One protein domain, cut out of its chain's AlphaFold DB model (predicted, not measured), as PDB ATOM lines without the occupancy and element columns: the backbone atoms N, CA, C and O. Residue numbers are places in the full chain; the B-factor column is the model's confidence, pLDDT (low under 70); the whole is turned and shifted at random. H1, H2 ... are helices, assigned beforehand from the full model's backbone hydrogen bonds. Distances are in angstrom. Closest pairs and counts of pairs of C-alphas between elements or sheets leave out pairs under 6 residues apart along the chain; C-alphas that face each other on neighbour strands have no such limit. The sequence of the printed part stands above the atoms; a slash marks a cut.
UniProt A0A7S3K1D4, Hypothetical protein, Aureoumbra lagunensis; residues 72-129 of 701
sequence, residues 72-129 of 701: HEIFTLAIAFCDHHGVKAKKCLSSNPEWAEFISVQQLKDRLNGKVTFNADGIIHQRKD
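What this domain is: This is residues 72 to 129 of the 701 residues of the protein "Hypothetical protein" of Aureoumbra lagunensis (UniProt A0A7S3K1D4). A small cluster of four helices makes one end of the domain, and a long tail with no named element, residues 113 to 129, makes the other. In the cluster the longest helix, H1, packs on H2 and H4, turned strongly to both, with the centres of these three in a triangle, while the very short H3 follows close after H2; the tail leaves the end of H4 and folds back near residues 120 to 122. The printed part has 58 residues with four named helices, in the order H1, H2, H3, H4, and no named strand; its class is all helix. It is compact by its radius of gyration of the C-alphas, 11.1 A, yet elongated in outline, spanning 32 by 20 by 18 A, with the tail adding to the length.

Where its parts are: H1, residues 72 to 85, is 20.1 A long from first to last C-alpha. It begins with the C-alpha of His 72 at (9.102, 27.573, 16.816) and ends with that of His 85 at (-2.389, 44.002, 15.781). H2 holds residues 89 to 95 and is 9.9 A long. H3, residues 97 to 100, is 5.2 A long. H4, residues 105 to 112, is 10.6 A long and ends with the C-alpha of Leu 112 at (10.465, 41.170, 17.682).

How they stand to each other: H1 touches H2 with residues 78 to 82 alone, the closest C-alphas being those of Cys 82 and Cys 92, 6.3 A apart. Their lines are about perpendicular, at 86 degrees. H1 touches H4 with residues 75 to 79 alone, the closest C-alphas being those of Ile 79 and Leu 112, 6.6 A apart. These two are also about perpendicular, at 75 degrees. H2 and H4 touch at a steep tilt of 61 degrees, opposite ways, with the C-alphas of Lys 90 and Val 105 the closest at 5.6 A. The helix packing is mostly crossed: none of these three pairs is at a shallow tilt. H2 and H3 only just touch, with 3 pairs of C-alphas within 8 A, and touch only at the corner; the closest C-alphas are those of Leu 93 and Ala 100, 5.8 A apart. H1 and H3 are close but not clearly touching, with the C-alphas of Ile 74 and Trp 99 the closest at 6.3 A. H3 and H4 meet only through their link. In H1, H2 and H4 every O i to N i+4 pair is within hydrogen-bond range; H3 is too short for such a pair, and its one O i to N i+3 pair is within range.

The domain as a whole: The two C-alphas farthest apart in the domain, those of Ser 95 and Asp 129, are 33.6 A apart. The printed part has no cut, and the links H1 to H2, H2 to H3 and H3 to H4 are tight. The C-alphas of residues 113 to 129 lie 9 to 20 A from the mean of all C-alphas. The mean pLDDT of the printed part is 76.5, and residues 114 to 129 of the model are under 70.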
ATOM      1  N   HIS A  72       8.847  26.751  18.002       81.19
ATOM      2  CA  HIS A  72       9.102  27.573  16.816       81.19
ATOM      3  C   HIS A  72       7.800  28.006  16.124       81.19
ATOM      4  O   HIS A  72       7.651  29.191  15.841       81.19
ATOM      5  N   GLU A  73       6.852  27.085  15.923       86.69
ATOM      6  CA  GLU A  73       5.524  27.366  15.350       86.69
ATOM      7  C   GLU A  73       4.785  28.456  16.151       86.69
ATOM      8  O   GLU A  73       4.332  29.451  15.583       86.69
ATOM      9  N   ILE A  74       4.758  28.330  17.483       90.56
ATOM     10  CA  ILE A  74       4.144  29.313  18.391       90.56
ATOM     11  C   ILE A  74       4.820  30.687  18.290       90.56
ATOM     12  O   ILE A  74       4.134  31.705  18.279       90.56
ATOM     13  N   PHE A  75       6.150  30.754  18.173       88.12
ATOM     14  CA  PHE A  75       6.826  32.038  17.954       88.12
ATOM     15  C   PHE A  75       6.450  32.693  16.621       88.12
ATOM     16  O   PHE A  75       6.359  33.917  16.576       88.12
ATOM     17  N   THR A  76       6.255  31.918  15.552       85.94
ATOM     18  CA  THR A  76       5.860  32.454  14.240       85.94
ATOM     19  C   THR A  76       4.467  33.078  14.307       85.94
ATOM     20  O   THR A  76       4.291  34.218  13.878       85.94
ATOM     21  N   LEU A  77       3.509  32.387  14.938       90.94
ATOM     22  CA  LEU A  77       2.165  32.916  15.202       90.94
ATOM     23  C   LEU A  77       2.210  34.163  16.099       90.94
ATOM     24  O   LEU A  77       1.578  35.170  15.790       90.94
ATOM     25  N   ALA A  78       3.009  34.136  17.169       90.38
ATOM     26  CA  ALA A  78       3.121  35.250  18.109       90.38
ATOM     27  C   ALA A  78       3.745  36.514  17.503       90.38
ATOM     28  O   ALA A  78       3.360  37.621  17.878       90.38
ATOM     29  N   ILE A  79       4.693  36.370  16.572       87.06
ATOM     30  CA  ILE A  79       5.260  37.501  15.823       87.06
ATOM     31  C   ILE A  79       4.200  38.072  14.877       87.06
ATOM     32  O   ILE A  79       3.870  39.247  15.000       87.06
ATOM     33  N   ALA A  80       3.581  37.232  14.038       88.25
ATOM     34  CA  ALA A  80       2.539  37.668  13.106       88.25
ATOM     35  C   ALA A  80       1.362  38.368  13.816       88.25
ATOM     36  O   ALA A  80       0.855  39.375  13.329       88.25
ATOM     37  N   PHE A  81       0.968  37.891  15.001       92.06
ATOM     38  CA  PHE A  81      -0.046  38.528  15.845       92.06
ATOM     39  C   PHE A  81       0.396  39.902  16.378       92.06
ATOM     40  O   PHE A  81      -0.401  40.842  16.406       92.06
ATOM     41  N   CYS A  82       1.659  40.045  16.797       89.38
ATOM     42  CA  CYS A  82       2.203  41.337  17.228       89.38
ATOM     43  C   CYS A  82       2.239  42.348  16.079       89.38
ATOM     44  O   CYS A  82       1.852  43.497  16.289       89.38
ATOM     45  N   ASP A  83       2.658  41.911  14.892       87.94
ATOM     46  CA  ASP A  83       2.792  42.754  13.705       87.94
ATOM     47  C   ASP A  83       1.416  43.167  13.156       87.94
ATOM     48  O   ASP A  83       1.187  44.345  12.891       87.94
ATOM     49  N   HIS A  84       0.462  42.231  13.065       89.44
ATOM     50  CA  HIS A  84      -0.886  42.498  12.550       89.44
ATOM     51  C   HIS A  84      -1.733  43.385  13.480       89.44
ATOM     52  O   HIS A  84      -2.491  44.226  13.004       89.44
ATOM     53  N   HIS A  85      -1.601  43.235  14.805       86.38
ATOM     54  CA  HIS A  85      -2.389  44.002  15.781       86.38
ATOM     55  C   HIS A  85      -1.625  45.163  16.448       86.38
ATOM     56  O   HIS A  85      -2.168  45.817  17.341       86.38
ATOM     57  N   GLY A  86      -0.363  45.413  16.081       88.06
ATOM     58  CA  GLY A  86       0.473  46.464  16.679       88.06
ATOM     59  C   GLY A  86       0.733  46.293  18.185       88.06
ATOM     60  O   GLY A  86       0.978  47.270  18.901       88.06
ATOM     61  N   VAL A  87       0.638  45.068  18.717       87.94
ATOM     62  CA  VAL A  87       0.687  44.807  20.165       87.94
ATOM     63  C   VAL A  87       2.082  44.434  20.663       87.94
ATOM     64  O   VAL A  87       2.794  43.613  20.097       87.94
ATOM     65  N   LYS A  88       2.467  44.985  21.820       90.38
ATOM     66  CA  LYS A  88       3.724  44.623  22.498       90.38
ATOM     67  C   LYS A  88       3.643  43.192  23.050       90.38
ATOM     68  O   LYS A  88       2.629  42.817  23.634       90.38
ATOM     69  N   ALA A  89       4.756  42.452  23.008       87.00
ATOM     70  CA  ALA A  89       4.887  41.051  23.450       87.00
ATOM     71  C   ALA A  89       4.178  40.664  24.770       87.00
ATOM     72  O   ALA A  89       3.653  39.558  24.881       87.00
ATOM     73  N   LYS A  90       4.139  41.552  25.782       90.56
ATOM     74  CA  LYS A  90       3.420  41.287  27.046       90.56
ATOM     75  C   LYS A  90       1.905  41.158  26.824       90.56
ATOM     76  O   LYS A  90       1.299  40.276  27.414       90.56
ATOM     77  N   LYS A  91       1.323  42.014  25.972       89.62
ATOM     78  CA  LYS A  91      -0.104  41.996  25.620       89.62
ATOM     79  C   LYS A  91      -0.432  40.812  24.703       89.62
ATOM     80  O   LYS A  91      -1.428  40.140  24.920       89.62
ATOM     81  N   CYS A  92       0.459  40.495  23.758       91.31
ATOM     82  CA  CYS A  92       0.353  39.304  22.909       91.31
ATOM     83  C   CYS A  92       0.203  38.008  23.725       91.31
ATOM     84  O   CYS A  92      -0.727  37.245  23.481       91.31
ATOM     85  N   LEU A  93       1.079  37.771  24.711       90.00
ATOM     86  CA  LEU A  93       1.030  36.553  25.532       90.00
ATOM     87  C   LEU A  93      -0.048  36.578  26.625       90.00
ATOM     88  O   LEU A  93      -0.451  35.518  27.084       90.00
ATOM     89  N   SER A  94      -0.550  37.750  27.038       88.69
ATOM     90  CA  SER A  94      -1.740  37.808  27.903       88.69
ATOM     91  C   SER A  94      -3.043  37.552  27.143       88.69
ATOM     92  O   SER A  94      -4.014  37.126  27.754       88.69
ATOM     93  N   SER A  95      -3.075  37.824  25.834       89.38
ATOM     94  CA  SER A  95      -4.227  37.536  24.967       89.38
ATOM     95  C   SER A  95      -4.239  36.104  24.418       89.38
ATOM     96  O   SER A  95      -5.294  35.651  23.999       89.38
ATOM     97  N   ASN A  96      -3.100  35.406  24.445       91.81
ATOM     98  CA  ASN A  96      -2.938  34.022  23.980       91.81
ATOM     99  C   ASN A  96      -2.161  33.224  25.057       91.81
ATOM    100  O   ASN A  96      -0.953  32.986  24.911       91.81
ATOM    101  N   PRO A  97      -2.790  32.916  26.211       89.50
ATOM    102  CA  PRO A  97      -2.111  32.340  27.376       89.50
ATOM    103  C   PRO A  97      -1.495  30.959  27.106       89.50
ATOM    104  O   PRO A  97      -0.481  30.610  27.706       89.50
ATOM    105  N   GLU A  98      -2.035  30.195  26.159       90.25
ATOM    106  CA  GLU A  98      -1.506  28.903  25.720       90.25
ATOM    107  C   GLU A  98      -0.137  29.014  25.021       90.25
ATOM    108  O   GLU A  98       0.627  28.049  24.988       90.25
ATOM    109  N   TRP A  99       0.240  30.198  24.522       92.81
ATOM    110  CA  TRP A  99       1.595  30.446  24.014       92.81
ATOM    111  C   TRP A  99       2.598  30.631  25.161       92.81
ATOM    112  O   TRP A  99       3.771  30.273  25.018       92.81
ATOM    113  N   ALA A 100       2.152  31.132  26.319       86.69
ATOM    114  CA  ALA A 100       3.011  31.407  27.472       86.69
ATOM    115  C   ALA A 100       3.585  30.136  28.132       86.69
ATOM    116  O   ALA A 100       4.629  30.207  28.782       86.69
ATOM    117  N   GLU A 101       2.972  28.964  27.916       86.38
ATOM    118  CA  GLU A 101       3.533  27.662  28.321       86.38
ATOM    119  C   GLU A 101       4.819  27.297  27.556       86.38
ATOM    120  O   GLU A 101       5.664  26.546  28.053       86.38
ATOM    121  N   PHE A 102       4.978  27.822  26.337       87.44
ATOM    122  CA  PHE A 102       6.074  27.479  25.429       87.44
ATOM    123  C   PHE A 102       7.086  28.615  25.270       87.44
ATOM    124  O   PHE A 102       8.271  28.334  25.069       87.44
ATOM    125  N   ILE A 103       6.655  29.880  25.342       89.62
ATOM    126  CA  ILE A 103       7.499  31.050  25.069       89.62
ATOM    127  C   ILE A 103       7.319  32.150  26.122       89.62
ATOM    128  O   ILE A 103       6.208  32.477  26.524       89.62
ATOM    129  N   SER A 104       8.419  32.758  26.574       90.50
ATOM    130  CA  SER A 104       8.362  33.842  27.562       90.50
ATOM    131  C   SER A 104       8.255  35.225  26.912       90.50
ATOM    132  O   SER A 104       8.750  35.457  25.805       90.50
ATOM    133  N   VAL A 105       7.690  36.191  27.649       88.00
ATOM    134  CA  VAL A 105       7.596  37.605  27.224       88.00
ATOM    135  C   VAL A 105       8.956  38.156  26.793       88.00
ATOM    136  O   VAL A 105       9.027  38.919  25.832       88.00
ATOM    137  N   GLN A 106      10.039  37.773  27.476       82.62
ATOM    138  CA  GLN A 106      11.379  38.240  27.128       82.62
ATOM    139  C   GLN A 106      11.877  37.617  25.820       82.62
ATOM    140  O   GLN A 106      12.380  38.338  24.966       82.62
ATOM    141  N   GLN A 107      11.663  36.315  25.607       82.81
ATOM    142  CA  GLN A 107      12.056  35.667  24.354       82.81
ATOM    143  C   GLN A 107      11.283  36.227  23.149       82.81
ATOM    144  O   GLN A 107      11.871  36.415  22.085       82.81
ATOM    145  N   LEU A 108       9.989  36.534  23.310       85.75
ATOM    146  CA  LEU A 108       9.188  37.159  22.251       85.75
ATOM    147  C   LEU A 108       9.647  38.598  21.971       85.75
ATOM    148  O   LEU A 108       9.827  38.959  20.810       85.75
ATOM    149  N   LYS A 109       9.943  39.398  23.010       83.69
ATOM    150  CA  LYS A 109      10.593  40.713  22.841       83.69
ATOM    151  C   LYS A 109      11.914  40.599  22.082       83.69
ATOM    152  O   LYS A 109      12.176  41.419  21.211       83.69
ATOM    153  N   ASP A 110      12.757  39.627  22.413       75.31
ATOM    154  CA  ASP A 110      14.062  39.483  21.768       75.31
ATOM    155  C   ASP A 110      13.937  39.060  20.293       75.31
ATOM    156  O   ASP A 110      14.747  39.504  19.479       75.31
ATOM    157  N   ARG A 111      12.896  38.301  19.911       75.88
ATOM    158  CA  ARG A 111      12.587  38.034  18.495       75.88
ATOM    159  C   ARG A 111      12.039  39.258  17.755       75.88
ATOM    160  O   ARG A 111      12.582  39.587  16.706       75.88
ATOM    161  N   LEU A 112      11.043  39.962  18.305       79.38
ATOM    162  CA  LEU A 112      10.465  41.170  17.682       79.38
ATOM    163  C   LEU A 112      11.509  42.279  17.473       79.38
ATOM    164  O   LEU A 112      11.479  42.988  16.478       79.38
ATOM    165  N   ASN A 113      12.485  42.395  18.379       74.19
ATOM    166  CA  ASN A 113      13.609  43.328  18.240       74.19
ATOM    167  C   ASN A 113      14.770  42.779  17.375       74.19
ATOM    168  O   ASN A 113      15.881  43.303  17.444       74.19
ATOM    169  N   GLY A 114      14.573  41.685  16.628       59.12
ATOM    170  CA  GLY A 114      15.575  41.111  15.721       59.12
ATOM    171  C   GLY A 114      16.844  40.560  16.391       59.12
ATOM    172  O   GLY A 114      17.855  40.354  15.717       59.12
ATOM    173  N   LYS A 115      16.838  40.317  17.711       53.50
ATOM    174  CA  LYS A 115      18.024  39.859  18.463       53.50
ATOM    175  C   LYS A 115      18.286  38.355  18.337       53.50
ATOM    176  O   LYS A 115      19.373  37.909  18.705       53.50
ATOM    177  N   VAL A 116      17.315  37.575  17.849       55.22
ATOM    178  CA  VAL A 116      17.428  36.119  17.651       55.22
ATOM    179  C   VAL A 116      16.697  35.687  16.377       55.22
ATOM    180  O   VAL A 116      15.484  35.861  16.276       55.22
ATOM    181  N   THR A 117      17.420  35.065  15.447       49.69
ATOM    182  CA  THR A 117      16.894  34.436  14.222       49.69
ATOM    183  C   THR A 117      16.973  32.908  14.303       49.69
ATOM    184  O   THR A 117      17.788  32.359  15.046       49.69
ATOM    185  N   PHE A 118      16.112  32.212  13.555       52.91
ATOM    186  CA  PHE A 118      16.059  30.748  13.476       52.91
ATOM    187  C   PHE A 118      15.957  30.308  12.015       52.91
ATOM    188  O   PHE A 118      15.216  30.919  11.249       52.91
ATOM    189  N   ASN A 119      16.631  29.211  11.673       48.84
ATOM    190  CA  ASN A 119      16.438  28.508  10.403       48.84
ATOM    191  C   ASN A 119      15.319  27.455  10.558       48.84
ATOM    192  O   ASN A 119      14.917  27.141  11.684       48.84
ATOM    193  N   ALA A 120      14.852  26.892   9.439       45.19
ATOM    194  CA  ALA A 120      13.732  25.941   9.386       45.19
ATOM    195  C   ALA A 120      13.883  24.718  10.321       45.19
ATOM    196  O   ALA A 120      12.890  24.223  10.848       45.19
ATOM    197  N   ASP A 121      15.115  24.283  10.604       46.91
ATOM    198  CA  ASP A 121      15.406  23.097  11.427       46.91
ATOM    199  C   ASP A 121      15.390  23.351  12.952       46.91
ATOM    200  O   ASP A 121      15.742  22.479  13.748       46.91
ATOM    201  N   GLY A 122      15.041  24.564  13.398       45.75
ATOM    202  CA  GLY A 122      14.901  24.895  14.825       45.75
ATOM    203  C   GLY A 122      16.212  24.967  15.629       45.75
ATOM    204  O   GLY A 122      16.176  25.141  16.851       45.75
ATOM    205  N   ILE A 123      17.375  24.867  14.976       49.75
ATOM    206  CA  ILE A 123      18.699  25.002  15.604       49.75
ATOM    207  C   ILE A 123      19.125  26.481  15.645       49.75
ATOM    208  O   ILE A 123      19.011  27.216  14.667       49.75
ATOM    209  N   ILE A 124      19.633  26.924  16.801       46.06
ATOM    210  CA  ILE A 124      20.009  28.323  17.059       46.06
ATOM    211  C   ILE A 124      21.356  28.662  16.397       46.06
ATOM    212  O   ILE A 124      22.416  28.471  17.003       46.06
ATOM    213  N   HIS A 125      21.320  29.274  15.213       43.44
ATOM    214  CA  HIS A 125      22.483  29.935  14.614       43.44
ATOM    215  C   HIS A 125      22.434  31.459  14.805       43.44
ATOM    216  O   HIS A 125      21.982  32.202  13.950       43.44
ATOM    217  N   GLN A 126      22.993  31.860  15.954       44.84
ATOM    218  CA  GLN A 126      23.572  33.174  16.290       44.84
ATOM    219  C   GLN A 126      22.659  34.427  16.240       44.84
ATOM    220  O   GLN A 126      21.621  34.485  15.594       44.84
ATOM    221  N   ARG A 127      23.076  35.475  16.971       45.75
ATOM    222  CA  ARG A 127      22.729  36.862  16.600       45.75
ATOM    223  C   ARG A 127      23.290  37.096  15.189       45.75
ATOM    224  O   ARG A 127      24.308  36.466  14.900       45.75
ATOM    225  N   LYS A 128      22.702  37.999  14.378       43.81
ATOM    226  CA  LYS A 128      23.267  38.467  13.083       43.81
ATOM    227  C   LYS A 128      24.795  38.395  13.128       43.81
ATOM    228  O   LYS A 128      25.369  39.052  13.998       43.81
ATOM    229  N   ASP A 129      25.403  37.575  12.264       46.34
ATOM    230  CA  ASP A 129      26.841  37.273  12.273       46.34
ATOM    231  C   ASP A 129      27.639  38.579  12.108       46.34
ATOM    232  O   ASP A 129      27.993  39.005  11.010       46.34
TER     233      ASP A 129